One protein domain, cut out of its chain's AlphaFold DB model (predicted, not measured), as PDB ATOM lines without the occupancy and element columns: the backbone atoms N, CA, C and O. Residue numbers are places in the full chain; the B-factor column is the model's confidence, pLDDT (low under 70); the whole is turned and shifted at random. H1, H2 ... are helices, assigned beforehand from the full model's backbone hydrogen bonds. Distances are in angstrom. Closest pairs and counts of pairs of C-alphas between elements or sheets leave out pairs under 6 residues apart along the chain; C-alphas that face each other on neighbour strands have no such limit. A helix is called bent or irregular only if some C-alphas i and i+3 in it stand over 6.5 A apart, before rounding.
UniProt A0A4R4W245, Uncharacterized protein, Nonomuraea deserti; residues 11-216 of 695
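Overview. This is residues 11 to 216 of the 695 residues of an uncharacterized protein of Nonomuraea deserti (UniProt A0A4R4W245). A long helical hairpin, H5 and H6 running opposite ways side by side, makes the length of this model, with shorter helices packed on it. H2 and H4 pack on the part of H5 away from the hairpin's turn, with little H3 beside H4; H1 packs on the hairpin nearer the turn, and H7 folds back over the far part of H6, its last residues sticking out. The printed part has 206 residues with seven named helices, H1 to H7 in chain order, and no named strand: all helix. The whole is loose, with a radius of gyration of the C-alphas of 24.0 A, and flat, spanning 78 by 46 by 23 A.

Arrangement. The hub is H5, residues 83 to 130, which touches four other helices. H6, residues 137 to 184, touches H5 at a shallow tilt of 7 degrees, opposite ways, a hairpin; their closest C-alphas, of Leu 127 and Ser 138, are 5.4 A apart. H2, residues 29 to 47, touches residues 85 to 107 of H5 at a shallow tilt of 19 degrees, opposite ways, closest at the C-alphas of Ala 36 and Ala 96, 4.0 A. H4, residues 67 to 80, forms a hairpin with H5, at a shallow tilt of 6 degrees, closest at the C-alphas of Ala 78 and Ala 86, 4.5 A. H1, residues 11 to 20, touches residues 146 to 154 of H6 at a steep tilt of 39 degrees, closest at the C-alphas of Val 19 and Arg 150, 4.3 A. H1 and H5 only just touch, with 3 pairs of C-alphas within 8 A, the closest those of Met 12 and Val 121, 6.9 A. H1, H2, H4, H5 and H6 form a bundle, a group of helices in which each touches at least one other. H3, residues 55 to 58, only just touches H4, with 3 such pairs, the closest Ser 57 and Ala 69, 7.3 A. H7, residues 193 to 214, touches H6 at a steep tilt of 46 degrees, closest at the C-alphas of Ala 172 and Ser 199, 6.2 A; H7 and H5 are apart. Every O i to N i+4 pair is within hydrogen-bond range in H4 and H5; the figures are 5 of 6 in H1, 14 of 15 in H2, 40 of 44 in H6 and 15 of 18 in H7, and H3 is too short for such a pair.

Along the chain. H5 measures 70.1 A, from C-alpha 83 at (17.637, -39.628, -17.135) to C-alpha 130 at (11.168, 19.323, 20.224). H6 measures 72.3 A; it has a kink of 27 degrees near residue 144 and is irregular, with C-alphas 140 and 143 7.0 A apart. H1 is irregular too, with C-alphas 11 and 14 7.3 A apart. H7, 29.6 A, has a kink of 35 degrees near residue 200 and ends at C-alpha 214, (12.096, -27.525, 24.388).

Size, cuts and confidence. The two C-alphas farthest apart, of Gly 135 and Gly 186, are 80.8 A apart. The printed part has no cut; the link from H4 to H5 is tight, the other links are short. Residues 207 to 216, of which 207 to 214 belong to H7, stand free. The mean pLDDT of the printed part is 71.4; among the 70 residues under 70 are 54 to 64 and 162 to 216.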
ATOM      1  N   TRP A  11      26.439  13.006  13.346       89.06
ATOM      2  CA  TRP A  11      26.040  13.064  14.754       89.06
ATOM      3  C   TRP A  11      25.354  11.783  15.270       89.06
ATOM      4  O   TRP A  11      25.343  11.555  16.476       89.06
ATOM      5  N   MET A  12      24.826  10.922  14.388       90.88
ATOM      6  CA  MET A  12      24.181   9.651  14.759       90.88
ATOM      7  C   MET A  12      25.098   8.433  14.685       90.88
ATOM      8  O   MET A  12      24.751   7.389  15.244       90.88
ATOM      9  N   LYS A  13      26.264   8.541  14.034       88.25
ATOM     10  CA  LYS A  13      27.185   7.408  13.841       88.25
ATOM     11  C   LYS A  13      27.526   6.665  15.152       88.25
ATOM     12  O   LYS A  13      27.426   5.438  15.147       88.25
ATOM     13  N   PRO A  14      27.824   7.336  16.288       88.62
ATOM     14  CA  PRO A  14      28.123   6.638  17.545       88.62
ATOM     15  C   PRO A  14      26.941   5.815  18.080       88.62
ATOM     16  O   PRO A  14      27.104   4.661  18.476       88.62
ATOM     17  N   SER A  15      25.737   6.389  18.050       89.94
ATOM     18  CA  SER A  15      24.510   5.741  18.524       89.94
ATOM     19  C   SER A  15      24.140   4.531  17.674       89.94
ATOM     20  O   SER A  15      23.710   3.506  18.199       89.94
ATOM     21  N   ILE A  16      24.330   4.625  16.357       87.44
ATOM     22  CA  ILE A  16      24.013   3.526  15.446       87.44
ATOM     23  C   ILE A  16      25.026   2.397  15.601       87.44
ATOM     24  O   ILE A  16      24.597   1.251  15.672       87.44
ATOM     25  N   GLY A  17      26.321   2.696  15.758       86.12
ATOM     26  CA  GLY A  17      27.323   1.679  16.103       86.12
ATOM     27  C   GLY A  17      26.951   0.902  17.371       86.12
ATOM     28  O   GLY A  17      27.106  -0.311  17.446       86.12
ATOM     29  N   TRP A  18      26.338   1.557  18.356       87.81
ATOM     30  CA  TRP A  18      25.823   0.849  19.527       87.81
ATOM     31  C   TRP A  18      24.579  -0.019  19.233       87.81
ATOM     32  O   TRP A  18      24.411  -1.071  19.853       87.81
ATOM     33  N   VAL A  19      23.709   0.394  18.304       88.12
ATOM     34  CA  VAL A  19      22.476  -0.325  17.923       88.12
ATOM     35  C   VAL A  19      22.757  -1.553  17.061       88.12
ATOM     36  O   VAL A  19      22.212  -2.619  17.339       88.12
ATOM     37  N   VAL A  20      23.582  -1.418  16.021       85.56
ATOM     38  CA  VAL A  20      23.871  -2.519  15.084       85.56
ATOM     39  C   VAL A  20      25.013  -3.420  15.558       85.56
ATOM     40  O   VAL A  20      25.095  -4.566  15.127       85.56
ATOM     41  N   GLY A  21      25.843  -2.935  16.488       83.38
ATOM     42  CA  GLY A  21      27.061  -3.598  16.950       83.38
ATOM     43  C   GLY A  21      28.328  -2.940  16.395       83.38
ATOM     44  O   GLY A  21      28.263  -2.031  15.569       83.38
ATOM     45  N   ALA A  22      29.492  -3.405  16.871       63.91
ATOM     46  CA  ALA A  22      30.797  -2.846  16.494       63.91
ATOM     47  C   ALA A  22      31.024  -2.842  14.972       63.91
ATOM     48  O   ALA A  22      31.644  -1.915  14.458       63.91
ATOM     49  N   ASP A  23      30.442  -3.822  14.271       74.62
ATOM     50  CA  ASP A  23      30.506  -3.957  12.822       74.62
ATOM     51  C   ASP A  23      29.105  -4.037  12.208       74.62
ATOM     52  O   ASP A  23      28.203  -4.693  12.736       74.62
ATOM     53  N   TRP A  24      28.936  -3.401  11.046       77.19
ATOM     54  CA  TRP A  24      27.745  -3.593  10.221       77.19
ATOM     55  C   TRP A  24      27.650  -5.065   9.793       77.19
ATOM     56  O   TRP A  24      28.675  -5.625   9.391       77.19
ATOM     57  N   PRO A  25      26.465  -5.702   9.824       73.12
ATOM     58  CA  PRO A  25      26.330  -7.107   9.464       73.12
ATOM     59  C   PRO A  25      26.837  -7.373   8.039       73.12
ATOM     60  O   PRO A  25      26.255  -6.930   7.044       73.12
ATOM     61  N   GLN A  26      27.936  -8.124   7.952       79.75
ATOM     62  CA  GLN A  26      28.556  -8.537   6.697       79.75
ATOM     63  C   GLN A  26      28.005  -9.908   6.284       79.75
ATOM     64  O   GLN A  26      28.518 -10.948   6.681       79.75
ATOM     65  N   GLY A  27      26.928  -9.911   5.501       77.81
ATOM     66  CA  GLY A  27      26.550 -11.071   4.683       77.81
ATOM     67  C   GLY A  27      27.233 -11.014   3.313       77.81
ATOM     68  O   GLY A  27      27.474  -9.913   2.816       77.81
ATOM     69  N   ASP A  28      27.546 -12.167   2.713       81.94
ATOM     70  CA  ASP A  28      28.043 -12.265   1.327       81.94
ATOM     71  C   ASP A  28      26.909 -12.684   0.375       81.94
ATOM     72  O   ASP A  28      26.936 -13.757  -0.228       81.94
ATOM     73  N   GLU A  29      25.878 -11.842   0.240       87.50
ATOM     74  CA  GLU A  29      24.801 -12.041  -0.743       87.50
ATOM     75  C   GLU A  29      25.355 -12.157  -2.165       87.50
ATOM     76  O   GLU A  29      24.885 -12.978  -2.951       87.50
ATOM     77  N   GLY A  30      26.414 -11.400  -2.469       85.88
ATOM     78  CA  GLY A  30      27.113 -11.481  -3.744       85.88
ATOM     79  C   GLY A  30      27.696 -12.874  -3.980       85.88
ATOM     80  O   GLY A  30      27.613 -13.387  -5.089       85.88
ATOM     81  N   GLY A  31      28.246 -13.513  -2.948       81.62
ATOM     82  CA  GLY A  31      28.689 -14.905  -2.982       81.62
ATOM     83  C   GLY A  31      27.556 -15.875  -3.273       81.62
ATOM     84  O   GLY A  31      27.711 -16.732  -4.141       81.62
ATOM     85  N   CYS A  32      26.402 -15.711  -2.622       83.38
ATOM     86  CA  CYS A  32      25.214 -16.519  -2.907       83.38
ATOM     87  C   CYS A  32      24.751 -16.370  -4.362       83.38
ATOM     88  O   CYS A  32      24.496 -17.380  -5.019       83.38
ATOM     89  N   PHE A  33      24.708 -15.142  -4.887       86.88
ATOM     90  CA  PHE A  33      24.347 -14.883  -6.284       86.88
ATOM     91  C   PHE A  33      25.369 -15.474  -7.260       86.88
ATOM     92  O   PHE A  33      24.984 -16.192  -8.177       86.88
ATOM     93  N   ARG A  34      26.676 -15.296  -7.008       86.94
ATOM     94  CA  ARG A  34      27.739 -15.911  -7.826       86.94
ATOM     95  C   ARG A  34      27.645 -17.438  -7.842       86.94
ATOM     96  O   ARG A  34      27.850 -18.050  -8.886       86.94
ATOM     97  N   LEU A  35      27.344 -18.066  -6.703       81.62
ATOM     98  CA  LEU A  35      27.162 -19.518  -6.618       81.62
ATOM     99  C   LEU A  35      25.902 -19.983  -7.357       81.62
ATOM    100  O   LEU A  35      25.933 -21.023  -8.016       81.62
ATOM    101  N   ALA A  36      24.812 -19.218  -7.275       84.38
ATOM    102  CA  ALA A  36      23.593 -19.490  -8.025       84.38
ATOM    103  C   ALA A  36      23.845 -19.410  -9.543       84.38
ATOM    104  O   ALA A  36      23.540 -20.364 -10.263       84.38
ATOM    105  N   ASP A  37      24.493 -18.340 -10.013       85.56
ATOM    106  CA  ASP A  37      24.898 -18.166 -11.413       85.56
ATOM    107  C   ASP A  37      25.824 -19.295 -11.886       85.56
ATOM    108  O   ASP A  37      25.662 -19.816 -12.992       85.56
ATOM    109  N   ALA A  38      26.770 -19.728 -11.044       83.94
ATOM    110  CA  ALA A  38      27.660 -20.845 -11.354       83.94
ATOM    111  C   ALA A  38      26.893 -22.170 -11.515       83.94
ATOM    112  O   ALA A  38      27.176 -22.928 -12.443       83.94
ATOM    113  N   CYS A  39      25.893 -22.434 -10.665       85.19
ATOM    114  CA  CYS A  39      25.050 -23.629 -10.769       85.19
ATOM    115  C   CYS A  39      24.221 -23.638 -12.061       85.19
ATOM    116  O   CYS A  39      24.167 -24.660 -12.746       85.19
ATOM    117  N   VAL A  40      23.621 -22.500 -12.428       86.69
ATOM    118  CA  VAL A  40      22.888 -22.354 -13.698       86.69
ATOM    119  C   VAL A  40      23.829 -22.516 -14.889       86.69
ATOM    120  O   VAL A  40      23.529 -23.260 -15.820       86.69
ATOM    121  N   THR A  41      25.000 -21.880 -14.847       86.50
ATOM    122  CA  THR A  41      26.006 -21.978 -15.914       86.50
ATOM    123  C   THR A  41      26.454 -23.424 -16.122       86.50
ATOM    124  O   THR A  41      26.477 -23.900 -17.256       86.50
ATOM    125  N   ALA A  42      26.739 -24.153 -15.039       83.75
ATOM    126  CA  ALA A  42      27.084 -25.570 -15.100       83.75
ATOM    127  C   ALA A  42      25.945 -26.411 -15.702       83.75
ATOM    128  O   ALA A  42      26.194 -27.259 -16.557       83.75
ATOM    129  N   ALA A  43      24.691 -26.144 -15.314       85.00
ATOM    130  CA  ALA A  43      23.523 -26.831 -15.864       85.00
ATOM    131  C   ALA A  43      23.394 -26.641 -17.388       85.00
ATOM    132  O   ALA A  43      23.162 -27.611 -18.108       85.00
ATOM    133  N   HIS A  44      23.612 -25.423 -17.893       86.50
ATOM    134  CA  HIS A  44      23.604 -25.150 -19.335       86.50
ATOM    135  C   HIS A  44      24.799 -25.773 -20.069       86.50
ATOM    136  O   HIS A  44      24.634 -26.266 -21.183       86.50
ATOM    137  N   GLN A  45      25.989 -25.790 -19.463       85.56
ATOM    138  CA  GLN A  45      27.176 -26.416 -20.060       85.56
ATOM    139  C   GLN A  45      27.023 -27.932 -20.218       85.56
ATOM    140  O   GLN A  45      27.478 -28.479 -21.217       85.56
ATOM    141  N   ILE A  46      26.344 -28.601 -19.280       87.25
ATOM    142  CA  ILE A  46      26.083 -30.048 -19.348       87.25
ATOM    143  C   ILE A  46      25.257 -30.423 -20.585       87.25
ATOM    144  O   ILE A  46      25.477 -31.481 -21.169       87.25
ATOM    145  N   VAL A  47      24.311 -29.571 -20.992       88.56
ATOM    146  CA  VAL A  47      23.457 -29.821 -22.166       88.56
ATOM    147  C   VAL A  47      23.966 -29.137 -23.435       88.56
ATOM    148  O   VAL A  47      23.361 -29.295 -24.497       88.56
ATOM    149  N   ALA A  48      25.066 -28.384 -23.359       84.81
ATOM    150  CA  ALA A  48      25.614 -27.656 -24.496       84.81
ATOM    151  C   ALA A  48      26.014 -28.618 -25.625       84.81
ATOM    152  O   ALA A  48      26.682 -29.625 -25.402       84.81
ATOM    153  N   GLY A  49      25.593 -28.306 -26.853       78.00
ATOM    154  CA  GLY A  49      25.838 -29.155 -28.025       78.00
ATOM    155  C   GLY A  49      24.834 -30.299 -28.212       78.00
ATOM    156  O   GLY A  49      24.957 -31.053 -29.174       78.00
ATOM    157  N   THR A  50      23.824 -30.417 -27.345       80.81
ATOM    158  CA  THR A  50      22.692 -31.336 -27.543       80.81
ATOM    159  C   THR A  50      21.502 -30.613 -28.181       80.81
ATOM    160  O   THR A  50      21.410 -29.388 -28.123       80.81
ATOM    161  N   ALA A  51      20.546 -31.367 -28.737       74.00
ATOM    162  CA  ALA A  51      19.281 -30.815 -29.244       74.00
ATOM    163  C   ALA A  51      18.412 -30.154 -28.149       74.00
ATOM    164  O   ALA A  51      17.438 -29.479 -28.461       74.00
ATOM    165  N   VAL A  52      18.778 -30.354 -26.879       73.12
ATOM    166  CA  VAL A  52      18.108 -29.834 -25.681       73.12
ATOM    167  C   VAL A  52      18.669 -28.463 -25.265       73.12
ATOM    168  O   VAL A  52      18.102 -27.778 -24.414       73.12
ATOM    169  N   ALA A  53      19.792 -28.032 -25.852       72.75
ATOM    170  CA  ALA A  53      20.369 -26.728 -25.564       72.75
ATOM    171  C   ALA A  53      19.464 -25.611 -26.105       72.75
ATOM    172  O   ALA A  53      19.385 -25.407 -27.313       72.75
ATOM    173  N   ASP A  54      18.842 -24.842 -25.209       67.38
ATOM    174  CA  ASP A  54      18.230 -23.560 -25.553       67.38
ATOM    175  C   ASP A  54      19.279 -22.431 -25.429       67.38
ATOM    176  O   ASP A  54      19.700 -22.087 -24.319       67.38
ATOM    177  N   PRO A  55      19.721 -21.814 -26.542       62.22
ATOM    178  CA  PRO A  55      20.693 -20.725 -26.506       62.22
ATOM    179  C   PRO A  55      20.130 -19.431 -25.904       62.22
ATOM    180  O   PRO A  55      20.905 -18.529 -25.577       62.22
ATOM    181  N   TYR A  56      18.803 -19.290 -25.812       63.16
ATOM    182  CA  TYR A  56      18.152 -18.064 -25.359       63.16
ATOM    183  C   TYR A  56      18.182 -17.933 -23.830       63.16
ATOM    184  O   TYR A  56      18.566 -16.881 -23.314       63.16
ATOM    185  N   SER A  57      17.874 -19.007 -23.100       60.50
ATOM    186  CA  SER A  57      17.971 -19.061 -21.632       60.50
ATOM    187  C   SER A  57      19.396 -18.821 -21.116       60.50
ATOM    188  O   SER A  57      19.585 -18.034 -20.186       60.50
ATOM    189  N   ALA A  58      20.416 -19.375 -21.778       62.06
ATOM    190  CA  ALA A  58      21.818 -19.183 -21.391       62.06
ATOM    191  C   ALA A  58      22.294 -17.714 -21.470       62.06
ATOM    192  O   ALA A  58      23.175 -17.300 -20.719       62.06
ATOM    193  N   ARG A  59      21.704 -16.889 -22.350       65.25
ATOM    194  CA  ARG A  59      22.067 -15.462 -22.509       65.25
ATOM    195  C   ARG A  59      21.486 -14.548 -21.425       65.25
ATOM    196  O   ARG A  59      21.870 -13.379 -21.364       65.25
ATOM    197  N   ARG A  60      20.559 -15.042 -20.595       61.16
ATOM    198  CA  ARG A  60      19.904 -14.266 -19.523       61.16
ATOM    199  C   ARG A  60      20.606 -14.382 -18.163       61.16
ATOM    200  O   ARG A  60      20.295 -13.597 -17.265       61.16
ATOM    201  N   ILE A  61      21.568 -15.297 -18.034       62.00
ATOM    202  CA  ILE A  61      22.365 -15.511 -16.816       62.00
ATOM    203  C   ILE A  61      23.066 -14.198 -16.418       62.00
ATOM    204  O   ILE A  61      23.689 -13.540 -17.253       62.00
ATOM    205  N   GLY A  62      22.924 -13.788 -15.153       58.34
ATOM    206  CA  GLY A  62      23.580 -12.604 -14.581       58.34
ATOM    207  C   GLY A  62      23.004 -11.222 -14.945       58.34
ATOM    208  O   GLY A  62      23.552 -10.220 -14.492       58.34
ATOM    209  N   ARG A  63      21.925 -11.112 -15.746       58.00
ATOM    210  CA  ARG A  63      21.321  -9.799 -16.109       58.00
ATOM    211  C   ARG A  63      19.910  -9.566 -15.569       58.00
ATOM    212  O   ARG A  63      19.553  -8.424 -15.297       58.00
ATOM    213  N   ALA A  64      19.117 -10.623 -15.422       67.19
ATOM    214  CA  ALA A  64      17.798 -10.597 -14.797       67.19
ATOM    215  C   ALA A  64      17.470 -12.020 -14.336       67.19
ATOM    216  O   ALA A  64      17.080 -12.851 -15.159       67.19
ATOM    217  N   TRP A  65      17.699 -12.309 -13.051       73.00
ATOM    218  CA  TRP A  65      17.470 -13.642 -12.499       73.00
ATOM    219  C   TRP A  65      15.992 -14.019 -12.624       73.00
ATOM    220  O   TRP A  65      15.123 -13.344 -12.075       73.00
ATOM    221  N   ASP A  66      15.716 -15.100 -13.348       79.94
ATOM    222  CA  ASP A  66      14.364 -15.556 -13.657       79.94
ATOM    223  C   ASP A  66      14.233 -17.017 -13.227       79.94
ATOM    224  O   ASP A  66      14.507 -17.952 -13.982       79.94
ATOM    225  N   GLY A  67      13.866 -17.207 -11.956       79.88
ATOM    226  CA  GLY A  67      13.744 -18.536 -11.357       79.88
ATOM    227  C   GLY A  67      12.745 -19.427 -12.099       79.88
ATOM    228  O   GLY A  67      13.006 -20.617 -12.261       79.88
ATOM    229  N   ALA A  68      11.657 -18.846 -12.614       78.00
ATOM    230  CA  ALA A  68      10.649 -19.568 -13.384       78.00
ATOM    231  C   ALA A  68      11.206 -20.038 -14.733       78.00
ATOM    232  O   ALA A  68      10.999 -21.189 -15.111       78.00
ATOM    233  N   ALA A  69      11.975 -19.196 -15.430       80.94
ATOM    234  CA  ALA A  69      12.640 -19.603 -16.667       80.94
ATOM    235  C   ALA A  69      13.671 -20.720 -16.432       80.94
ATOM    236  O   ALA A  69      13.736 -21.668 -17.212       80.94
ATOM    237  N   HIS A  70      14.451 -20.648 -15.350       84.06
ATOM    238  CA  HIS A  70      15.398 -21.709 -15.001       84.06
ATOM    239  C   HIS A  70      14.691 -23.021 -14.643       84.06
ATOM    240  O   HIS A  70      15.145 -24.091 -15.049       84.06
ATOM    241  N   GLN A  71      13.560 -22.951 -13.939       84.88
ATOM    242  CA  GLN A  71      12.748 -24.121 -13.619       84.88
ATOM    243  C   GLN A  71      12.117 -24.741 -14.875       84.88
ATOM    244  O   GLN A  71      12.252 -25.945 -15.081       84.88
ATOM    245  N   ALA A  72      11.537 -23.928 -15.759       82.69
ATOM    246  CA  ALA A  72      11.010 -24.386 -17.044       82.69
ATOM    247  C   ALA A  72      12.104 -25.028 -17.916       82.69
ATOM    248  O   ALA A  72      11.868 -26.041 -18.574       82.69
ATOM    249  N   PHE A  73      13.329 -24.490 -17.880       85.50
ATOM    250  CA  PHE A  73      14.488 -25.122 -18.507       85.50
ATOM    251  C   PHE A  73      14.771 -26.505 -17.902       85.50
ATOM    252  O   PHE A  73      14.872 -27.477 -18.647       85.50
ATOM    253  N   ALA A  74      14.833 -26.638 -16.572       86.56
ATOM    254  CA  ALA A  74      15.034 -27.937 -15.923       86.56
ATOM    255  C   ALA A  74      13.932 -28.956 -16.262       86.56
ATOM    256  O   ALA A  74      14.236 -30.130 -16.467       86.56
ATOM    257  N   GLU A  75      12.677 -28.516 -16.345       86.81
ATOM    258  CA  GLU A  75      11.534 -29.341 -16.750       86.81
ATOM    259  C   GLU A  75      11.661 -29.796 -18.209       86.81
ATOM    260  O   GLU A  75      11.462 -30.973 -18.512       86.81
ATOM    261  N   HIS A  76      12.081 -28.903 -19.108       85.56
ATOM    262  CA  HIS A  76      12.341 -29.254 -20.500       85.56
ATOM    263  C   HIS A  76      13.463 -30.294 -20.628       85.56
ATOM    264  O   HIS A  76      13.290 -31.295 -21.330       85.56
ATOM    265  N   VAL A  77      14.582 -30.114 -19.912       86.88
ATOM    266  CA  VAL A  77      15.675 -31.103 -19.888       86.88
ATOM    267  C   VAL A  77      15.198 -32.435 -19.309       86.88
ATOM    268  O   VAL A  77      15.570 -33.488 -19.821       86.88
ATOM    269  N   ALA A  78      14.338 -32.414 -18.288       86.56
ATOM    270  CA  ALA A  78      13.803 -33.629 -17.680       86.56
ATOM    271  C   ALA A  78      12.962 -34.485 -18.637       86.56
ATOM    272  O   ALA A  78      12.930 -35.706 -18.487       86.56
ATOM    273  N   ILE A  79      12.310 -33.859 -19.620       88.88
ATOM    274  CA  ILE A  79      11.495 -34.546 -20.632       88.88
ATOM    275  C   ILE A  79      12.349 -35.039 -21.808       88.88
ATOM    276  O   ILE A  79      12.042 -36.069 -22.404       88.88
ATOM    277  N   THR A  80      13.396 -34.297 -22.171       86.75
ATOM    278  CA  THR A  80      14.077 -34.453 -23.469       86.75
ATOM    279  C   THR A  80      15.467 -35.082 -23.395       86.75
ATOM    280  O   THR A  80      15.933 -35.626 -24.396       86.75
ATOM    281  N   ALA A  81      16.141 -35.024 -22.245       87.19
ATOM    282  CA  ALA A  81      17.487 -35.563 -22.069       87.19
ATOM    283  C   ALA A  81      17.486 -36.963 -21.435       87.19
ATOM    284  O   ALA A  81      16.490 -37.433 -20.884       87.19
ATOM    285  N   ASP A  82      18.648 -37.620 -21.467       91.56
ATOM    286  CA  ASP A  82      18.873 -38.847 -20.703       91.56
ATOM    287  C   ASP A  82      18.588 -38.634 -19.204       91.56
ATOM    288  O   ASP A  82      18.888 -37.580 -18.632       91.56
ATOM    289  N   LYS A  83      18.063 -39.670 -18.540       84.88
ATOM    290  CA  LYS A  83      17.637 -39.628 -17.135       84.88
ATOM    291  C   LYS A  83      18.749 -39.172 -16.184       84.88
ATOM    292  O   LYS A  83      18.455 -38.533 -15.171       84.88
ATOM    293  N   HIS A  84      20.014 -39.498 -16.447       86.31
ATOM    294  CA  HIS A  84      21.125 -39.067 -15.597       86.31
ATOM    295  C   HIS A  84      21.443 -37.584 -15.778       86.31
ATOM    296  O   HIS A  84      21.624 -36.875 -14.785       86.31
ATOM    297  N   VAL A  85      21.444 -37.114 -17.026       85.94
ATOM    298  CA  VAL A  85      21.656 -35.705 -17.377       85.94
ATOM    299  C   VAL A  85      20.525 -34.839 -16.822       85.94
ATOM    300  O   VAL A  85      20.790 -33.871 -16.111       85.94
ATOM    301  N   ALA A  86      19.276 -35.250 -17.049       87.38
ATOM    302  CA  ALA A  86      18.075 -34.628 -16.502       87.38
ATOM    303  C   ALA A  86      18.159 -34.442 -14.983       87.38
ATOM    304  O   ALA A  86      18.049 -33.326 -14.481       87.38
ATOM    305  N   ASN A  87      18.440 -35.519 -14.244       84.25
ATOM    306  CA  ASN A  87      18.522 -35.458 -12.784       84.25
ATOM    307  C   ASN A  87      19.615 -34.505 -12.282       84.25
ATOM    308  O   ASN A  87      19.418 -33.827 -11.272       84.25
ATOM    309  N   LEU A  88      20.771 -34.465 -12.949       82.69
ATOM    310  CA  LEU A  88      21.861 -33.570 -12.571       82.69
ATOM    311  C   LEU A  88      21.495 -32.104 -12.833       82.69
ATOM    312  O   LEU A  88      21.668 -31.267 -11.945       82.69
ATOM    313  N   VAL A  89      20.928 -31.809 -14.005       85.50
ATOM    314  CA  VAL A  89      20.473 -30.462 -14.377       85.50
ATOM    315  C   VAL A  89      19.391 -29.964 -13.421       85.50
ATOM    316  O   VAL A  89      19.535 -28.878 -12.863       85.50
ATOM    317  N   THR A  90      18.364 -30.769 -13.133       86.50
ATOM    318  CA  THR A  90      17.307 -30.394 -12.180       86.50
ATOM    319  C   THR A  90      17.873 -30.083 -10.794       86.50
ATOM    320  O   THR A  90      17.476 -29.102 -10.167       86.50
ATOM    321  N   ARG A  91      18.842 -30.872 -10.308       81.75
ATOM    322  CA  ARG A  91      19.486 -30.621  -9.007       81.75
ATOM    323  C   ARG A  91      20.274 -29.316  -8.990       81.75
ATOM    324  O   ARG A  91      20.167 -28.577  -8.014       81.75
ATOM    325  N   LEU A  92      21.035 -29.029 -10.046       82.56
ATOM    326  CA  LEU A  92      21.802 -27.788 -10.166       82.56
ATOM    327  C   LEU A  92      20.884 -26.565 -10.222       82.56
ATOM    328  O   LEU A  92      21.119 -25.601  -9.499       82.56
ATOM    329  N   ILE A  93      19.802 -26.625 -10.999       89.31
ATOM    330  CA  ILE A  93      18.821 -25.540 -11.078       89.31
ATOM    331  C   ILE A  93      18.107 -25.328  -9.738       89.31
ATOM    332  O   ILE A  93      18.010 -24.196  -9.269       89.31
ATOM    333  N   HIS A  94      17.662 -26.393  -9.068       83.69
ATOM    334  CA  HIS A  94      17.053 -26.265  -7.741       83.69
ATOM    335  C   HIS A  94      18.025 -25.688  -6.707       83.69
ATOM    336  O   HIS A  94      17.622 -24.860  -5.887       83.69
ATOM    337  N   ALA A  95      19.296 -26.098  -6.734       80.19
ATOM    338  CA  ALA A  95      20.326 -25.515  -5.880       80.19
ATOM    339  C   ALA A  95      20.513 -24.022  -6.184       80.19
ATOM    340  O   ALA A  95      20.575 -23.217  -5.258       80.19
ATOM    341  N   ALA A  96      20.518 -23.648  -7.462       84.12
ATOM    342  CA  ALA A  96      20.664 -22.270  -7.893       84.12
ATOM    343  C   ALA A  96      19.512 -21.369  -7.424       84.12
ATOM    344  O   ALA A  96      19.754 -20.320  -6.833       84.12
ATOM    345  N   ILE A  97      18.258 -21.800  -7.615       84.19
ATOM    346  CA  ILE A  97      17.063 -21.068  -7.155       84.19
ATOM    347  C   ILE A  97      17.133 -20.835  -5.642       84.19
ATOM    348  O   ILE A  97      16.882 -19.731  -5.159       84.19
ATOM    349  N   LYS A  98      17.534 -21.866  -4.895       79.75
ATOM    350  CA  LYS A  98      17.673 -21.805  -3.440       79.75
ATOM    351  C   LYS A  98      18.803 -20.875  -2.988       79.75
ATOM    352  O   LYS A  98      18.592 -20.064  -2.094       79.75
ATOM    353  N   LEU A  99      19.981 -20.957  -3.609       81.44
ATOM    354  CA  LEU A  99      21.112 -20.067  -3.321       81.44
ATOM    355  C   LEU A  99      20.764 -18.606  -3.618       81.44
ATOM    356  O   LEU A  99      21.065 -17.730  -2.809       81.44
ATOM    357  N   ASN A 100      20.062 -18.351  -4.723       86.31
ATOM    358  CA  ASN A 100      19.565 -17.020  -5.042       86.31
ATOM    359  C   ASN A 100      18.574 -16.518  -3.979       86.31
ATOM    360  O   ASN A 100      18.697 -15.389  -3.516       86.31
ATOM    361  N   ALA A 101      17.638 -17.361  -3.528       79.62
ATOM    362  CA  ALA A 101      16.699 -17.002  -2.463       79.62
ATOM    363  C   ALA A 101      17.411 -16.648  -1.142       79.62
ATOM    364  O   ALA A 101      17.039 -15.676  -0.486       79.62
ATOM    365  N   VAL A 102      18.473 -17.377  -0.775       79.31
ATOM    366  CA  VAL A 102      19.308 -17.044   0.393       79.31
ATOM    367  C   VAL A 102      20.017 -15.700   0.206       79.31
ATOM    368  O   VAL A 102      20.020 -14.884   1.126       79.31
ATOM    369  N   GLY A 103      20.568 -15.433  -0.981       83.69
ATOM    370  CA  GLY A 103      21.172 -14.135  -1.298       83.69
ATOM    371  C   GLY A 103      20.176 -12.978  -1.161       83.69
ATOM    372  O   GLY A 103      20.472 -11.987  -0.492       83.69
ATOM    373  N   VAL A 104      18.960 -13.138  -1.698       82.44
ATOM    374  CA  VAL A 104      17.869 -12.153  -1.566       82.44
ATOM    375  C   VAL A 104      17.484 -11.947  -0.102       82.44
ATOM    376  O   VAL A 104      17.298 -10.808   0.323       82.44
ATOM    377  N   LEU A 105      17.415 -13.015   0.697       77.12
ATOM    378  CA  LEU A 105      17.118 -12.922   2.127       77.12
ATOM    379  C   LEU A 105      18.177 -12.099   2.874       77.12
ATOM    380  O   LEU A 105      17.824 -11.241   3.687       77.12
ATOM    381  N   ILE A 106      19.463 -12.336   2.600       81.19
ATOM    382  CA  ILE A 106      20.566 -11.580   3.210       81.19
ATOM    383  C   ILE A 106      20.478 -10.104   2.806       81.19
ATOM    384  O   ILE A 106      20.537  -9.226   3.667       81.19
ATOM    385  N   GLN A 107      20.281  -9.828   1.516       84.12
ATOM    386  CA  GLN A 107      20.159  -8.466   1.002       84.12
ATOM    387  C   GLN A 107      18.961  -7.731   1.625       84.12
ATOM    388  O   GLN A 107      19.097  -6.611   2.111       84.12
ATOM    389  N   HIS A 108      17.795  -8.377   1.685       74.56
ATOM    390  CA  HIS A 108      16.605  -7.806   2.308       74.56
ATOM    391  C   HIS A 108      16.790  -7.564   3.809       74.56
ATOM    392  O   HIS A 108      16.404  -6.515   4.323       74.56
ATOM    393  N   THR A 109      17.437  -8.497   4.512       78.25
ATOM    394  CA  THR A 109      17.791  -8.331   5.929       78.25
ATOM    395  C   THR A 109      18.628  -7.070   6.144       78.25
ATOM    396  O   THR A 109      18.340  -6.291   7.054       78.25
ATOM    397  N   LYS A 110      19.624  -6.825   5.281       84.25
ATOM    398  CA  LYS A 110      20.426  -5.593   5.329       84.25
ATOM    399  C   LYS A 110      19.553  -4.348   5.143       84.25
ATOM    400  O   LYS A 110      19.685  -3.415   5.932       84.25
ATOM    401  N   TYR A 111      18.616  -4.360   4.191       81.69
ATOM    402  CA  TYR A 111      17.695  -3.236   3.978       81.69
ATOM    403  C   TYR A 111      16.739  -2.988   5.149       81.69
ATOM    404  O   TYR A 111      16.464  -1.836   5.469       81.69
ATOM    405  N   LEU A 112      16.251  -4.027   5.833       73.00
ATOM    406  CA  LEU A 112      15.411  -3.853   7.026       73.00
ATOM    407  C   LEU A 112      16.186  -3.229   8.192       73.00
ATOM    408  O   LEU A 112      15.653  -2.380   8.912       73.00
ATOM    409  N   ILE A 113      17.449  -3.626   8.371       81.06
ATOM    410  CA  ILE A 113      18.337  -3.020   9.369       81.06
ATOM    411  C   ILE A 113      18.587  -1.551   9.012       81.06
ATOM    412  O   ILE A 113      18.432  -0.686   9.871       81.06
ATOM    413  N   GLU A 114      18.876  -1.253   7.745       84.81
ATOM    414  CA  GLU A 114      19.038   0.117   7.253       84.81
ATOM    415  C   GLU A 114      17.775   0.968   7.468       84.81
ATOM    416  O   GLU A 114      17.857   2.061   8.024       84.81
ATOM    417  N   ALA A 115      16.594   0.454   7.125       73.56
ATOM    418  CA  ALA A 115      15.324   1.145   7.347       73.56
ATOM    419  C   ALA A 115      15.061   1.412   8.839       73.56
ATOM    420  O   ALA A 115      14.618   2.500   9.212       73.56
ATOM    421  N   THR A 116      15.383   0.448   9.709       77.69
ATOM    422  CA  THR A 116      15.264   0.603  11.169       77.69
ATOM    423  C   THR A 116      16.194   1.702  11.683       77.69
ATOM    424  O   THR A 116      15.797   2.519  12.516       77.69
ATOM    425  N   VAL A 117      17.421   1.762  11.159       86.12
ATOM    426  CA  VAL A 117      18.389   2.818  11.472       86.12
ATOM    427  C   VAL A 117      17.880   4.184  11.008       86.12
ATOM    428  O   VAL A 117      17.916   5.136  11.785       86.12
ATOM    429  N   TRP A 118      17.341   4.295   9.794       85.75
ATOM    430  CA  TRP A 118      16.767   5.547   9.295       85.75
ATOM    431  C   TRP A 118      15.590   6.038  10.124       85.75
ATOM    432  O   TRP A 118      15.518   7.221  10.463       85.75
ATOM    433  N   LEU A 119      14.698   5.130  10.510       79.75
ATOM    434  CA  LEU A 119      13.584   5.462  11.385       79.75
ATOM    435  C   LEU A 119      14.086   6.017  12.724       79.75
ATOM    436  O   LEU A 119      13.571   7.024  13.211       79.75
ATOM    437  N   LEU A 120      15.123   5.407  13.298       86.44
ATOM    438  CA  LEU A 120      15.749   5.884  14.529       86.44
ATOM    439  C   LEU A 120      16.367   7.283  14.359       86.44
ATOM    440  O   LEU A 120      16.184   8.135  15.228       86.44
ATOM    441  N   VAL A 121      17.047   7.550  13.236       88.62
ATOM    442  CA  VAL A 121      17.594   8.880  12.905       88.62
ATOM    443  C   VAL A 121      16.485   9.933  12.863       88.62
ATOM    444  O   VAL A 121      16.623  10.989  13.484       88.62
ATOM    445  N   VAL A 122      15.363   9.641  12.197       83.19
ATOM    446  CA  VAL A 122      14.202  10.548  12.125       83.19
ATOM    447  C   VAL A 122      13.615  10.799  13.512       83.19
ATOM    448  O   VAL A 122      13.346  11.945  13.873       83.19
ATOM    449  N   GLN A 123      13.464   9.749  14.323       86.12
ATOM    450  CA  GLN A 123      12.962   9.878  15.691       86.12
ATOM    451  C   GLN A 123      13.870  10.761  16.549       86.12
ATOM    452  O   GLN A 123      13.374  11.595  17.302       86.12
ATOM    453  N   PHE A 124      15.187  10.630  16.416       90.06
ATOM    454  CA  PHE A 124      16.137  11.469  17.141       90.06
ATOM    455  C   PHE A 124      16.102  12.916  16.669       90.06
ATOM    456  O   PHE A 124      16.104  13.818  17.502       90.06
ATOM    457  N   GLY A 125      16.018  13.137  15.355       87.25
ATOM    458  CA  GLY A 125      15.852  14.471  14.788       87.25
ATOM    459  C   GLY A 125      14.596  15.157  15.326       87.25
ATOM    460  O   GLY A 125      14.652  16.317  15.725       87.25
ATOM    461  N   HIS A 126      13.489  14.418  15.433       86.25
ATOM    462  CA  HIS A 126      12.253  14.924  16.020       86.25
ATOM    463  C   HIS A 126      12.406  15.256  17.511       86.25
ATOM    464  O   HIS A 126      12.082  16.370  17.920       86.25
ATOM    465  N   LEU A 127      12.947  14.336  18.320       88.50
ATOM    466  CA  LEU A 127      13.154  14.577  19.753       88.50
ATOM    467  C   LEU A 127      14.075  15.785  19.985       88.50
ATOM    468  O   LEU A 127      13.748  16.652  20.792       88.50
ATOM    469  N   ALA A 128      15.161  15.903  19.214       90.31
ATOM    470  CA  ALA A 128      16.060  17.052  19.254       90.31
ATOM    471  C   ALA A 128      15.359  18.361  18.858       90.31
ATOM    472  O   ALA A 128      15.512  19.367  19.551       90.31
ATOM    473  N   ALA A 129      14.538  18.353  17.802       90.00
ATOM    474  CA  ALA A 129      13.772  19.525  17.378       90.00
ATOM    475  C   ALA A 129      12.757  19.975  18.444       90.00
ATOM    476  O   ALA A 129      12.571  21.170  18.669       90.00
ATOM    477  N   THR A 130      12.133  19.029  19.150       89.56
ATOM    478  CA  THR A 130      11.168  19.323  20.224       89.56
ATOM    479  C   THR A 130      11.812  19.624  21.579       89.56
ATOM    480  O   THR A 130      11.107  19.984  22.527       89.56
ATOM    481  N   ALA A 131      13.139  19.515  21.706       92.88
ATOM    482  CA  ALA A 131      13.836  19.683  22.977       92.88
ATOM    483  C   ALA A 131      13.601  21.071  23.583       92.88
ATOM    484  O   ALA A 131      13.257  21.166  24.756       92.88
ATOM    485  N   ALA A 132      13.684  22.140  22.785       85.94
ATOM    486  CA  ALA A 132      13.452  23.501  23.275       85.94
ATOM    487  C   ALA A 132      12.023  23.692  23.816       85.94
ATOM    488  O   ALA A 132      11.842  24.228  24.907       85.94
ATOM    489  N   ALA A 133      11.012  23.189  23.098       87.25
ATOM    490  CA  ALA A 133       9.604  23.312  23.484       87.25
ATOM    491  C   ALA A 133       9.245  22.488  24.732       87.25
ATOM    492  O   ALA A 133       8.353  22.851  25.491       87.25
ATOM    493  N   THR A 134       9.949  21.380  24.949       86.88
ATOM    494  CA  THR A 134       9.690  20.437  26.048       86.88
ATOM    495  C   THR A 134      10.623  20.637  27.246       86.88
ATOM    496  O   THR A 134      10.659  19.794  28.145       86.88
ATOM    497  N   GLY A 135      11.426  21.709  27.253       89.31
ATOM    498  CA  GLY A 135      12.441  21.943  28.285       89.31
ATOM    499  C   GLY A 135      13.491  20.827  28.375       89.31
ATOM    500  O   GLY A 135      14.012  20.552  29.448       89.31
ATOM    501  N   GLY A 136      13.753  20.126  27.269       87.81
ATOM    502  CA  GLY A 136      14.688  19.003  27.176       87.81
ATOM    503  C   GLY A 136      14.111  17.642  27.578       87.81
ATOM    504  O   GLY A 136      14.787  16.632  27.391       87.81
ATOM    505  N   SER A 137      12.870  17.567  28.073       83.75
ATOM    506  CA  SER A 137      12.278  16.298  28.536       83.75
ATOM    507  C   SER A 137      12.102  15.255  27.423       83.75
ATOM    508  O   SER A 137      12.272  14.064  27.671       83.75
ATOM    509  N   SER A 138      11.871  15.680  26.177       81.62
ATOM    510  CA  SER A 138      11.844  14.788  25.002       81.62
ATOM    511  C   SER A 138      13.153  14.014  24.796       81.62
ATOM    512  O   SER A 138      13.129  12.865  24.352       81.62
ATOM    513  N   LEU A 139      14.302  14.576  25.188       90.81
ATOM    514  CA  LEU A 139      15.599  13.904  25.072       90.81
ATOM    515  C   LEU A 139      15.732  12.716  26.035       90.81
ATOM    516  O   LEU A 139      16.517  11.809  25.772       90.81
ATOM    517  N   ALA A 140      14.933  12.648  27.105       87.75
ATOM    518  CA  ALA A 140      14.949  11.514  28.031       87.75
ATOM    519  C   ALA A 140      14.455  10.202  27.385       87.75
ATOM    520  O   ALA A 140      14.758   9.120  27.885       87.75
ATOM    521  N   ALA A 141      13.742  10.276  26.254       80.50
ATOM    522  CA  ALA A 141      13.283   9.105  25.506       80.50
ATOM    523  C   ALA A 141      14.367   8.487  24.599       80.50
ATOM    524  O   ALA A 141      14.173   7.396  24.065       80.50
ATOM    525  N   ILE A 142      15.515   9.146  24.420       88.31
ATOM    526  CA  ILE A 142      16.600   8.678  23.542       88.31
ATOM    527  C   ILE A 142      17.122   7.280  23.935       88.31
ATOM    528  O   ILE A 142      17.129   6.402  23.067       88.31
ATOM    529  N   PRO A 143      17.480   6.997  25.207       86.75
ATOM    530  CA  PRO A 143      17.983   5.677  25.601       86.75
ATOM    531  C   PRO A 143      16.971   4.549  25.353       86.75
ATOM    532  O   PRO A 143      17.345   3.472  24.890       86.75
ATOM    533  N   ALA A 144      15.681   4.824  25.585       73.94
ATOM    534  CA  ALA A 144      14.573   3.909  25.306       73.94
ATOM    535  C   ALA A 144      14.572   3.439  23.850       73.94
ATOM    536  O   ALA A 144      14.523   2.245  23.550       73.94
ATOM    537  N   ARG A 145      14.618   4.418  22.938       81.25
ATOM    538  CA  ARG A 145      14.517   4.203  21.496       81.25
ATOM    539  C   ARG A 145      15.754   3.485  20.962       81.25
ATOM    540  O   ARG A 145      15.603   2.609  20.116       81.25
ATOM    541  N   LEU A 146      16.945   3.777  21.501       87.44
ATOM    542  CA  LEU A 146      18.166   3.027  21.179       87.44
ATOM    543  C   LEU A 146      18.032   1.562  21.564       87.44
ATOM    544  O   LEU A 146      18.269   0.691  20.731       87.44
ATOM    545  N   GLN A 147      17.638   1.287  22.810       79.81
ATOM    546  CA  GLN A 147      17.513  -0.080  23.308       79.81
ATOM    547  C   GLN A 147      16.513  -0.886  22.468       79.81
ATOM    548  O   GLN A 147      16.792  -2.027  22.098       79.81
ATOM    549  N   LEU A 148      15.376  -0.276  22.118       69.81
ATOM    550  CA  LEU A 148      14.367  -0.899  21.268       69.81
ATOM    551  C   LEU A 148      14.904  -1.178  19.859       69.81
ATOM    552  O   LEU A 148      14.780  -2.300  19.377       69.81
ATOM    553  N   ALA A 149      15.559  -0.204  19.223       77.81
ATOM    554  CA  ALA A 149      16.161  -0.395  17.905       77.81
ATOM    555  C   ALA A 149      17.216  -1.513  17.915       77.81
ATOM    556  O   ALA A 149      17.238  -2.346  17.010       77.81
ATOM    557  N   ARG A 150      18.045  -1.582  18.964       87.31
ATOM    558  CA  ARG A 150      19.059  -2.631  19.137       87.31
ATOM    559  C   ARG A 150      18.436  -4.018  19.232       87.31
ATOM    560  O   ARG A 150      18.918  -4.945  18.585       87.31
ATOM    561  N   LEU A 151      17.360  -4.168  20.006       73.19
ATOM    562  CA  LEU A 151      16.637  -5.437  20.078       73.19
ATOM    563  C   LEU A 151      16.044  -5.831  18.726       73.19
ATOM    564  O   LEU A 151      16.184  -6.983  18.321       73.19
ATOM    565  N   THR A 152      15.424  -4.887  18.021       68.75
ATOM    566  CA  THR A 152      14.841  -5.138  16.699       68.75
ATOM    567  C   THR A 152      15.906  -5.598  15.707       68.75
ATOM    568  O   THR A 152      15.725  -6.621  15.051       68.75
ATOM    569  N   VAL A 153      17.052  -4.912  15.644       78.94
ATOM    570  CA  VAL A 153      18.175  -5.303  14.776       78.94
ATOM    571  C   VAL A 153      18.716  -6.685  15.155       78.94
ATOM    572  O   VAL A 153      18.892  -7.532  14.278       78.94
ATOM    573  N   ALA A 154      18.916  -6.959  16.449       79.19
ATOM    574  CA  ALA A 154      19.377  -8.265  16.922       79.19
ATOM    575  C   ALA A 154      18.393  -9.394  16.574       79.19
ATOM    576  O   ALA A 154      18.806 -10.492  16.200       79.19
ATOM    577  N   MET A 155      17.089  -9.125  16.661       71.56
ATOM    578  CA  MET A 155      16.035 -10.070  16.305       71.56
ATOM    579  C   MET A 155      16.023 -10.360  14.802       71.56
ATOM    580  O   MET A 155      16.053 -11.529  14.419       71.56
ATOM    581  N   ILE A 156      16.054  -9.321  13.960       71.56
ATOM    582  CA  ILE A 156      16.116  -9.454  12.497       71.56
ATOM    583  C   ILE A 156      17.345 -10.286  12.093       71.56
ATOM    584  O   ILE A 156      17.223 -11.253  11.339       71.56
ATOM    585  N   ALA A 157      18.519  -9.973  12.653       74.56
ATOM    586  CA  ALA A 157      19.753 -10.707  12.379       74.56
ATOM    587  C   ALA A 157      19.669 -12.179  12.822       74.56
ATOM    588  O   ALA A 157      20.042 -13.085  12.073       74.56
ATOM    589  N   LYS A 158      19.131 -12.441  14.020       75.94
ATOM    590  CA  LYS A 158      18.956 -13.801  14.546       75.94
ATOM    591  C   LYS A 158      18.014 -14.632  13.675       75.94
ATOM    592  O   LYS A 158      18.304 -15.799  13.426       75.94
ATOM    593  N   MET A 159      16.918 -14.049  13.193       65.62
ATOM    594  CA  MET A 159      15.992 -14.742  12.291       65.62
ATOM    595  C   MET A 159      16.664 -15.102  10.966       65.62
ATOM    596  O   MET A 159      16.541 -16.238  10.512       65.62
ATOM    597  N   ALA A 160      17.439 -14.185  10.382       70.12
ATOM    598  CA  ALA A 160      18.187 -14.465   9.159       70.12
ATOM    599  C   ALA A 160      19.165 -15.640   9.345       70.12
ATOM    600  O   ALA A 160      19.195 -16.557   8.524       70.12
ATOM    601  N   LEU A 161      19.898 -15.669  10.464       71.69
ATOM    602  CA  LEU A 161      20.803 -16.773  10.803       71.69
ATOM    603  C   LEU A 161      20.073 -18.108  10.969       71.69
ATOM    604  O   LEU A 161      20.565 -19.127  10.490       71.69
ATOM    605  N   ILE A 162      18.902 -18.116  11.611       66.38
ATOM    606  CA  ILE A 162      18.093 -19.333  11.772       66.38
ATOM    607  C   ILE A 162      17.671 -19.883  10.407       66.38
ATOM    608  O   ILE A 162      17.776 -21.088  10.189       66.38
ATOM    609  N   HIS A 163      17.253 -19.034   9.468       60.38
ATOM    610  CA  HIS A 163      16.870 -19.485   8.126       60.38
ATOM    611  C   HIS A 163      18.054 -20.028   7.333       60.38
ATOM    612  O   HIS A 163      17.937 -21.083   6.712       60.38
ATOM    613  N   ILE A 164      19.208 -19.361   7.403       67.50
ATOM    614  CA  ILE A 164      20.446 -19.855   6.786       67.50
ATOM    615  C   ILE A 164      20.830 -21.215   7.392       67.50
ATOM    616  O   ILE A 164      21.173 -22.143   6.658       67.50
ATOM    617  N   ALA A 165      20.723 -21.371   8.714       62.91
ATOM    618  CA  ALA A 165      21.045 -22.612   9.412       62.91
ATOM    619  C   ALA A 165      20.065 -23.749   9.082       62.91
ATOM    620  O   ALA A 165      20.496 -24.869   8.813       62.91
ATOM    621  N   LEU A 166      18.759 -23.473   9.055       61.19
ATOM    622  CA  LEU A 166      17.731 -24.440   8.668       61.19
ATOM    623  C   LEU A 166      17.941 -24.895   7.222       61.19
ATOM    624  O   LEU A 166      17.878 -26.086   6.922       61.19
ATOM    625  N   PHE A 167      18.257 -23.953   6.337       59.97
ATOM    626  CA  PHE A 167      18.573 -24.242   4.949       59.97
ATOM    627  C   PHE A 167      19.817 -25.127   4.809       59.97
ATOM    628  O   PHE A 167      19.789 -26.124   4.080       59.97
ATOM    629  N   ALA A 168      20.892 -24.797   5.527       57.09
ATOM    630  CA  ALA A 168      22.105 -25.606   5.561       57.09
ATOM    631  C   ALA A 168      21.815 -27.017   6.098       57.09
ATOM    632  O   ALA A 168      22.276 -27.997   5.516       57.09
ATOM    633  N   ALA A 169      20.987 -27.136   7.140       47.91
ATOM    634  CA  ALA A 169      20.597 -28.413   7.733       47.91
ATOM    635  C   ALA A 169      19.752 -29.276   6.782       47.91
ATOM    636  O   ALA A 169      20.034 -30.463   6.624       47.91
ATOM    637  N   ILE A 170      18.757 -28.697   6.103       47.91
ATOM    638  CA  ILE A 170      17.934 -29.409   5.111       47.91
ATOM    639  C   ILE A 170      18.801 -29.841   3.926       47.91
ATOM    640  O   ILE A 170      18.713 -30.981   3.473       47.91
ATOM    641  N   SER A 171      19.681 -28.963   3.444       49.25
ATOM    642  CA  SER A 171      20.571 -29.265   2.318       49.25
ATOM    643  C   SER A 171      21.585 -30.361   2.665       49.25
ATOM    644  O   SER A 171      21.809 -31.267   1.860       49.25
ATOM    645  N   ALA A 172      22.135 -30.345   3.882       48.94
ATOM    646  CA  ALA A 172      22.994 -31.409   4.397       48.94
ATOM    647  C   ALA A 172      22.229 -32.732   4.584       48.94
ATOM    648  O   ALA A 172      22.731 -33.790   4.206       48.94
ATOM    649  N   GLY A 173      20.993 -32.678   5.094       39.03
ATOM    650  CA  GLY A 173      20.127 -33.846   5.274       39.03
ATOM    651  C   GLY A 173      19.747 -34.523   3.955       39.03
ATOM    652  O   GLY A 173      19.797 -35.747   3.850       39.03
ATOM    653  N   VAL A 174      19.458 -33.739   2.912       40.59
ATOM    654  CA  VAL A 174      19.224 -34.257   1.553       40.59
ATOM    655  C   VAL A 174      20.501 -34.894   0.990       40.59
ATOM    656  O   VAL A 174      20.432 -35.959   0.378       40.59
ATOM    657  N   GLY A 175      21.678 -34.318   1.259       45.78
ATOM    658  CA  GLY A 175      22.965 -34.933   0.925       45.78
ATOM    659  C   GLY A 175      23.168 -36.298   1.594       45.78
ATOM    660  O   GLY A 175      23.517 -37.265   0.917       45.78
ATOM    661  N   ALA A 176      22.877 -36.404   2.893       41.75
ATOM    662  CA  ALA A 176      22.991 -37.648   3.655       41.75
ATOM    663  C   ALA A 176      21.994 -38.725   3.190       41.75
ATOM    664  O   ALA A 176      22.372 -39.885   3.036       41.75
ATOM    665  N   ALA A 177      20.749 -38.345   2.884       37.94
ATOM    666  CA  ALA A 177      19.732 -39.259   2.360       37.94
ATOM    667  C   ALA A 177      20.096 -39.801   0.966       37.94
ATOM    668  O   ALA A 177      19.895 -40.978   0.673       37.94
ATOM    669  N   VAL A 178      20.691 -38.966   0.108       48.03
ATOM    670  CA  VAL A 178      21.181 -39.402  -1.208       48.03
ATOM    671  C   VAL A 178      22.373 -40.349  -1.073       48.03
ATOM    672  O   VAL A 178      22.446 -41.322  -1.821       48.03
ATOM    673  N   GLN A 179      23.285 -40.110  -0.125       46.94
ATOM    674  CA  GLN A 179      24.392 -41.037   0.139       46.94
ATOM    675  C   GLN A 179      23.893 -42.377   0.682       46.94
ATOM    676  O   GLN A 179      24.349 -43.418   0.217       46.94
ATOM    677  N   TYR A 180      22.905 -42.357   1.579       41.75
ATOM    678  CA  TYR A 180      22.257 -43.561   2.096       41.75
ATOM    679  C   TYR A 180      21.646 -44.412   0.969       41.75
ATOM    680  O   TYR A 180      21.961 -45.592   0.845       41.75
ATOM    681  N   LEU A 181      20.876 -43.793   0.067       41.72
ATOM    682  CA  LEU A 181      20.274 -44.487  -1.080       41.72
ATOM    683  C   LEU A 181      21.312 -45.011  -2.092       41.72
ATOM    684  O   LEU A 181      21.062 -45.990  -2.791       41.72
ATOM    685  N   GLN A 182      22.484 -44.376  -2.195       46.44
ATOM    686  CA  GLN A 182      23.576 -44.841  -3.062       46.44
ATOM    687  C   GLN A 182      24.350 -46.027  -2.472       46.44
ATOM    688  O   GLN A 182      24.834 -46.862  -3.239       46.44
ATOM    689  N   ILE A 183      24.441 -46.105  -1.140       54.66
ATOM    690  CA  ILE A 183      24.999 -47.252  -0.412       54.66
ATOM    691  C   ILE A 183      24.043 -48.447  -0.527       54.66
ATOM    692  O   ILE A 183      24.469 -49.544  -0.875       54.66
ATOM    693  N   GLU A 184      22.740 -48.224  -0.347       46.62
ATOM    694  CA  GLU A 184      21.715 -49.271  -0.469       46.62
ATOM    695  C   GLU A 184      21.572 -49.789  -1.916       46.62
ATOM    696  O   GLU A 184      21.343 -50.972  -2.147       46.62
ATOM    697  N   GLY A 185      21.801 -48.923  -2.910       55.00
ATOM    698  CA  GLY A 185      21.836 -49.287  -4.330       55.00
ATOM    699  C   GLY A 185      23.141 -49.936  -4.817       55.00
ATOM    700  O   GLY A 185      23.292 -50.109  -6.027       55.00
ATOM    701  N   GLY A 186      24.095 -50.239  -3.925       49.84
ATOM    702  CA  GLY A 186      25.352 -50.927  -4.252       49.84
ATOM    703  C   GLY A 186      26.323 -50.132  -5.135       49.84
ATOM    704  O   GLY A 186      27.176 -50.721  -5.792       49.84
ATOM    705  N   ARG A 187      26.183 -48.801  -5.205       44.03
ATOM    706  CA  ARG A 187      27.016 -47.925  -6.059       44.03
ATOM    707  C   ARG A 187      28.116 -47.189  -5.293       44.03
ATOM    708  O   ARG A 187      28.841 -46.400  -5.899       44.03
ATOM    709  N   ARG A 188      28.210 -47.381  -3.974       47.59
ATOM    710  CA  ARG A 188      29.184 -46.714  -3.105       47.59
ATOM    711  C   ARG A 188      29.495 -47.588  -1.888       47.59
ATOM    712  O   ARG A 188      28.572 -48.011  -1.202       47.59
ATOM    713  N   ASP A 189      30.781 -47.778  -1.591       50.12
ATOM    714  CA  ASP A 189      31.248 -48.732  -0.568       50.12
ATOM    715  C   ASP A 189      31.249 -48.181   0.873       50.12
ATOM    716  O   ASP A 189      31.610 -48.886   1.812       50.12
ATOM    717  N   GLY A 190      30.834 -46.925   1.091       45.31
ATOM    718  CA  GLY A 190      30.731 -46.371   2.442       45.31
ATOM    719  C   GLY A 190      30.381 -44.887   2.534       45.31
ATOM    720  O   GLY A 190      30.381 -44.147   1.544       45.31
ATOM    721  N   PHE A 191      30.087 -44.462   3.766       44.69
ATOM    722  CA  PHE A 191      29.873 -43.063   4.133       44.69
ATOM    723  C   PHE A 191      31.203 -42.308   4.198       44.69
ATOM    724  O   PHE A 191      32.145 -42.742   4.861       44.69
ATOM    725  N   ASP A 192      31.259 -41.143   3.556       52.38
ATOM    726  CA  ASP A 192      32.405 -40.243   3.655       52.38
ATOM    727  C   ASP A 192      32.340 -39.480   4.986       52.38
ATOM    728  O   ASP A 192      31.593 -38.511   5.150       52.38
ATOM    729  N   GLN A 193      33.099 -39.964   5.967       39.09
ATOM    730  CA  GLN A 193      33.102 -39.434   7.331       39.09
ATOM    731  C   GLN A 193      33.590 -37.982   7.402       39.09
ATOM    732  O   GLN A 193      33.213 -37.278   8.333       39.09
ATOM    733  N   LEU A 194      34.361 -37.498   6.420       41.22
ATOM    734  CA  LEU A 194      34.823 -36.108   6.383       41.22
ATOM    735  C   LEU A 194      33.688 -35.154   5.975       41.22
ATOM    736  O   LEU A 194      33.540 -34.090   6.580       41.22
ATOM    737  N   GLN A 195      32.836 -35.568   5.027       46.62
ATOM    738  CA  GLN A 195      31.591 -34.873   4.656       46.62
ATOM    739  C   GLN A 195      30.506 -34.990   5.737       46.62
ATOM    740  O   GLN A 195      29.750 -34.041   5.974       46.62
ATOM    741  N   LEU A 196      30.442 -36.133   6.424       41.56
ATOM    742  CA  LEU A 196      29.531 -36.343   7.550       41.56
ATOM    743  C   LEU A 196      29.962 -35.536   8.789       41.56
ATOM    744  O   LEU A 196      29.117 -35.019   9.510       41.56
ATOM    745  N   ALA A 197      31.265 -35.353   9.021       36.19
ATOM    746  CA  ALA A 197      31.797 -34.535  10.114       36.19
ATOM    747  C   ALA A 197      31.594 -33.030   9.878       36.19
ATOM    748  O   ALA A 197      31.279 -32.297  10.818       36.19
ATOM    749  N   THR A 198      31.686 -32.561   8.627       45.56
ATOM    750  CA  THR A 198      31.350 -31.164   8.283       45.56
ATOM    751  C   THR A 198      29.858 -30.869   8.459       45.56
ATOM    752  O   THR A 198      29.500 -29.758   8.836       45.56
ATOM    753  N   SER A 199      28.991 -31.865   8.268       39.72
ATOM    754  CA  SER A 199      27.548 -31.763   8.536       39.72
ATOM    755  C   SER A 199      27.178 -32.034  10.009       39.72
ATOM    756  O   SER A 199      26.225 -31.450  10.526       39.72
ATOM    757  N   ALA A 200      27.976 -32.814  10.747       35.59
ATOM    758  CA  ALA A 200      27.839 -33.018  12.192       35.59
ATOM    759  C   ALA A 200      28.265 -31.789  13.019       35.59
ATOM    760  O   ALA A 200      27.671 -31.529  14.068       35.59
ATOM    761  N   ALA A 201      29.203 -30.973  12.522       36.91
ATOM    762  CA  ALA A 201      29.514 -29.660  13.100       36.91
ATOM    763  C   ALA A 201      28.274 -28.739  13.144       36.91
ATOM    764  O   ALA A 201      28.108 -27.949  14.072       36.91
ATOM    765  N   THR A 202      27.347 -28.901  12.194       39.94
ATOM    766  CA  THR A 202      26.038 -28.226  12.175       39.94
ATOM    767  C   THR A 202      24.989 -28.954  13.034       39.94
ATOM    768  O   THR A 202      24.080 -28.328  13.575       39.94
ATOM    769  N   GLY A 203      25.138 -30.266  13.245       34.34
ATOM    770  CA  GLY A 203      24.299 -31.077  14.139       34.34
ATOM    771  C   GLY A 203      24.436 -30.726  15.630       34.34
ATOM    772  O   GLY A 203      23.448 -30.781  16.364       34.34
ATOM    773  N   GLY A 204      25.614 -30.271  16.072       35.34
ATOM    774  CA  GLY A 204      25.837 -29.770  17.439       35.34
ATOM    775  C   GLY A 204      25.000 -28.528  17.783       35.34
ATOM    776  O   GLY A 204      24.530 -28.383  18.914       35.34
ATOM    777  N   LEU A 205      24.713 -27.681  16.787       34.47
ATOM    778  CA  LEU A 205      23.798 -26.545  16.935       34.47
ATOM    779  C   LEU A 205      22.354 -27.006  17.135       34.47
ATOM    780  O   LEU A 205      21.649 -26.404  17.935       34.47
ATOM    781  N   MET A 206      21.928 -28.105  16.504       35.94
ATOM    782  CA  MET A 206      20.567 -28.639  16.640       35.94
ATOM    783  C   MET A 206      20.325 -29.323  17.999       35.94
ATOM    784  O   MET A 206      19.213 -29.282  18.524       35.94
ATOM    785  N   GLY A 207      21.370 -29.902  18.608       34.72
ATOM    786  CA  GLY A 207      21.333 -30.420  19.984       34.72
ATOM    787  C   GLY A 207      21.187 -29.308  21.031       34.72
ATOM    788  O   GLY A 207      20.359 -29.415  21.938       34.72
ATOM    789  N   LEU A 208      21.903 -28.194  20.844       33.75
ATOM    790  CA  LEU A 208      21.697 -26.955  21.605       33.75
ATOM    791  C   LEU A 208      20.315 -26.333  21.329       33.75
ATOM    792  O   LEU A 208      19.680 -25.828  22.250       33.75
ATOM    793  N   PHE A 209      19.815 -26.423  20.094       36.59
ATOM    794  CA  PHE A 209      18.520 -25.874  19.669       36.59
ATOM    795  C   PHE A 209      17.334 -26.625  20.285       36.59
ATOM    796  O   PHE A 209      16.421 -25.993  20.813       36.59
ATOM    797  N   LYS A 210      17.364 -27.967  20.307       34.84
ATOM    798  CA  LYS A 210      16.348 -28.778  20.999       34.84
ATOM    799  C   LYS A 210      16.386 -28.561  22.513       34.84
ATOM    800  O   LYS A 210      15.327 -28.449  23.117       34.84
ATOM    801  N   GLY A 211      17.571 -28.420  23.114       34.56
ATOM    802  CA  GLY A 211      17.700 -28.092  24.540       34.56
ATOM    803  C   GLY A 211      17.197 -26.686  24.898       34.56
ATOM    804  O   GLY A 211      16.546 -26.508  25.926       34.56
ATOM    805  N   ALA A 212      17.447 -25.692  24.040       35.97
ATOM    806  CA  ALA A 212      17.071 -24.298  24.277       35.97
ATOM    807  C   ALA A 212      15.598 -23.987  23.954       35.97
ATOM    808  O   ALA A 212      14.999 -23.158  24.636       35.97
ATOM    809  N   LEU A 213      14.991 -24.651  22.961       32.19
ATOM    810  CA  LEU A 213      13.578 -24.444  22.611       32.19
ATOM    811  C   LEU A 213      12.629 -25.347  23.402       32.19
ATOM    812  O   LEU A 213      11.615 -24.849  23.884       32.19
ATOM    813  N   ALA A 214      12.966 -26.624  23.623       33.06
ATOM    814  CA  ALA A 214      12.096 -27.525  24.388       33.06
ATOM    815  C   ALA A 214      12.126 -27.241  25.902       33.06
ATOM    816  O   ALA A 214      11.153 -27.517  26.592       33.06
ATOM    817  N   GLY A 215      13.216 -26.658  26.423       30.53
ATOM    818  CA  GLY A 215      13.314 -26.219  27.823       30.53
ATOM    819  C   GLY A 215      12.997 -24.736  28.063       30.53
ATOM    820  O   GLY A 215      12.827 -24.330  29.214       30.53
ATOM    821  N   GLY A 216      12.946 -23.916  27.005       33.12
ATOM    822  CA  GLY A 216      12.810 -22.457  27.092       33.12
ATOM    823  C   GLY A 216      11.405 -21.916  26.822       33.12
ATOM    824  O   GLY A 216      11.037 -20.895  27.401       33.12
TER     825      GLY A 216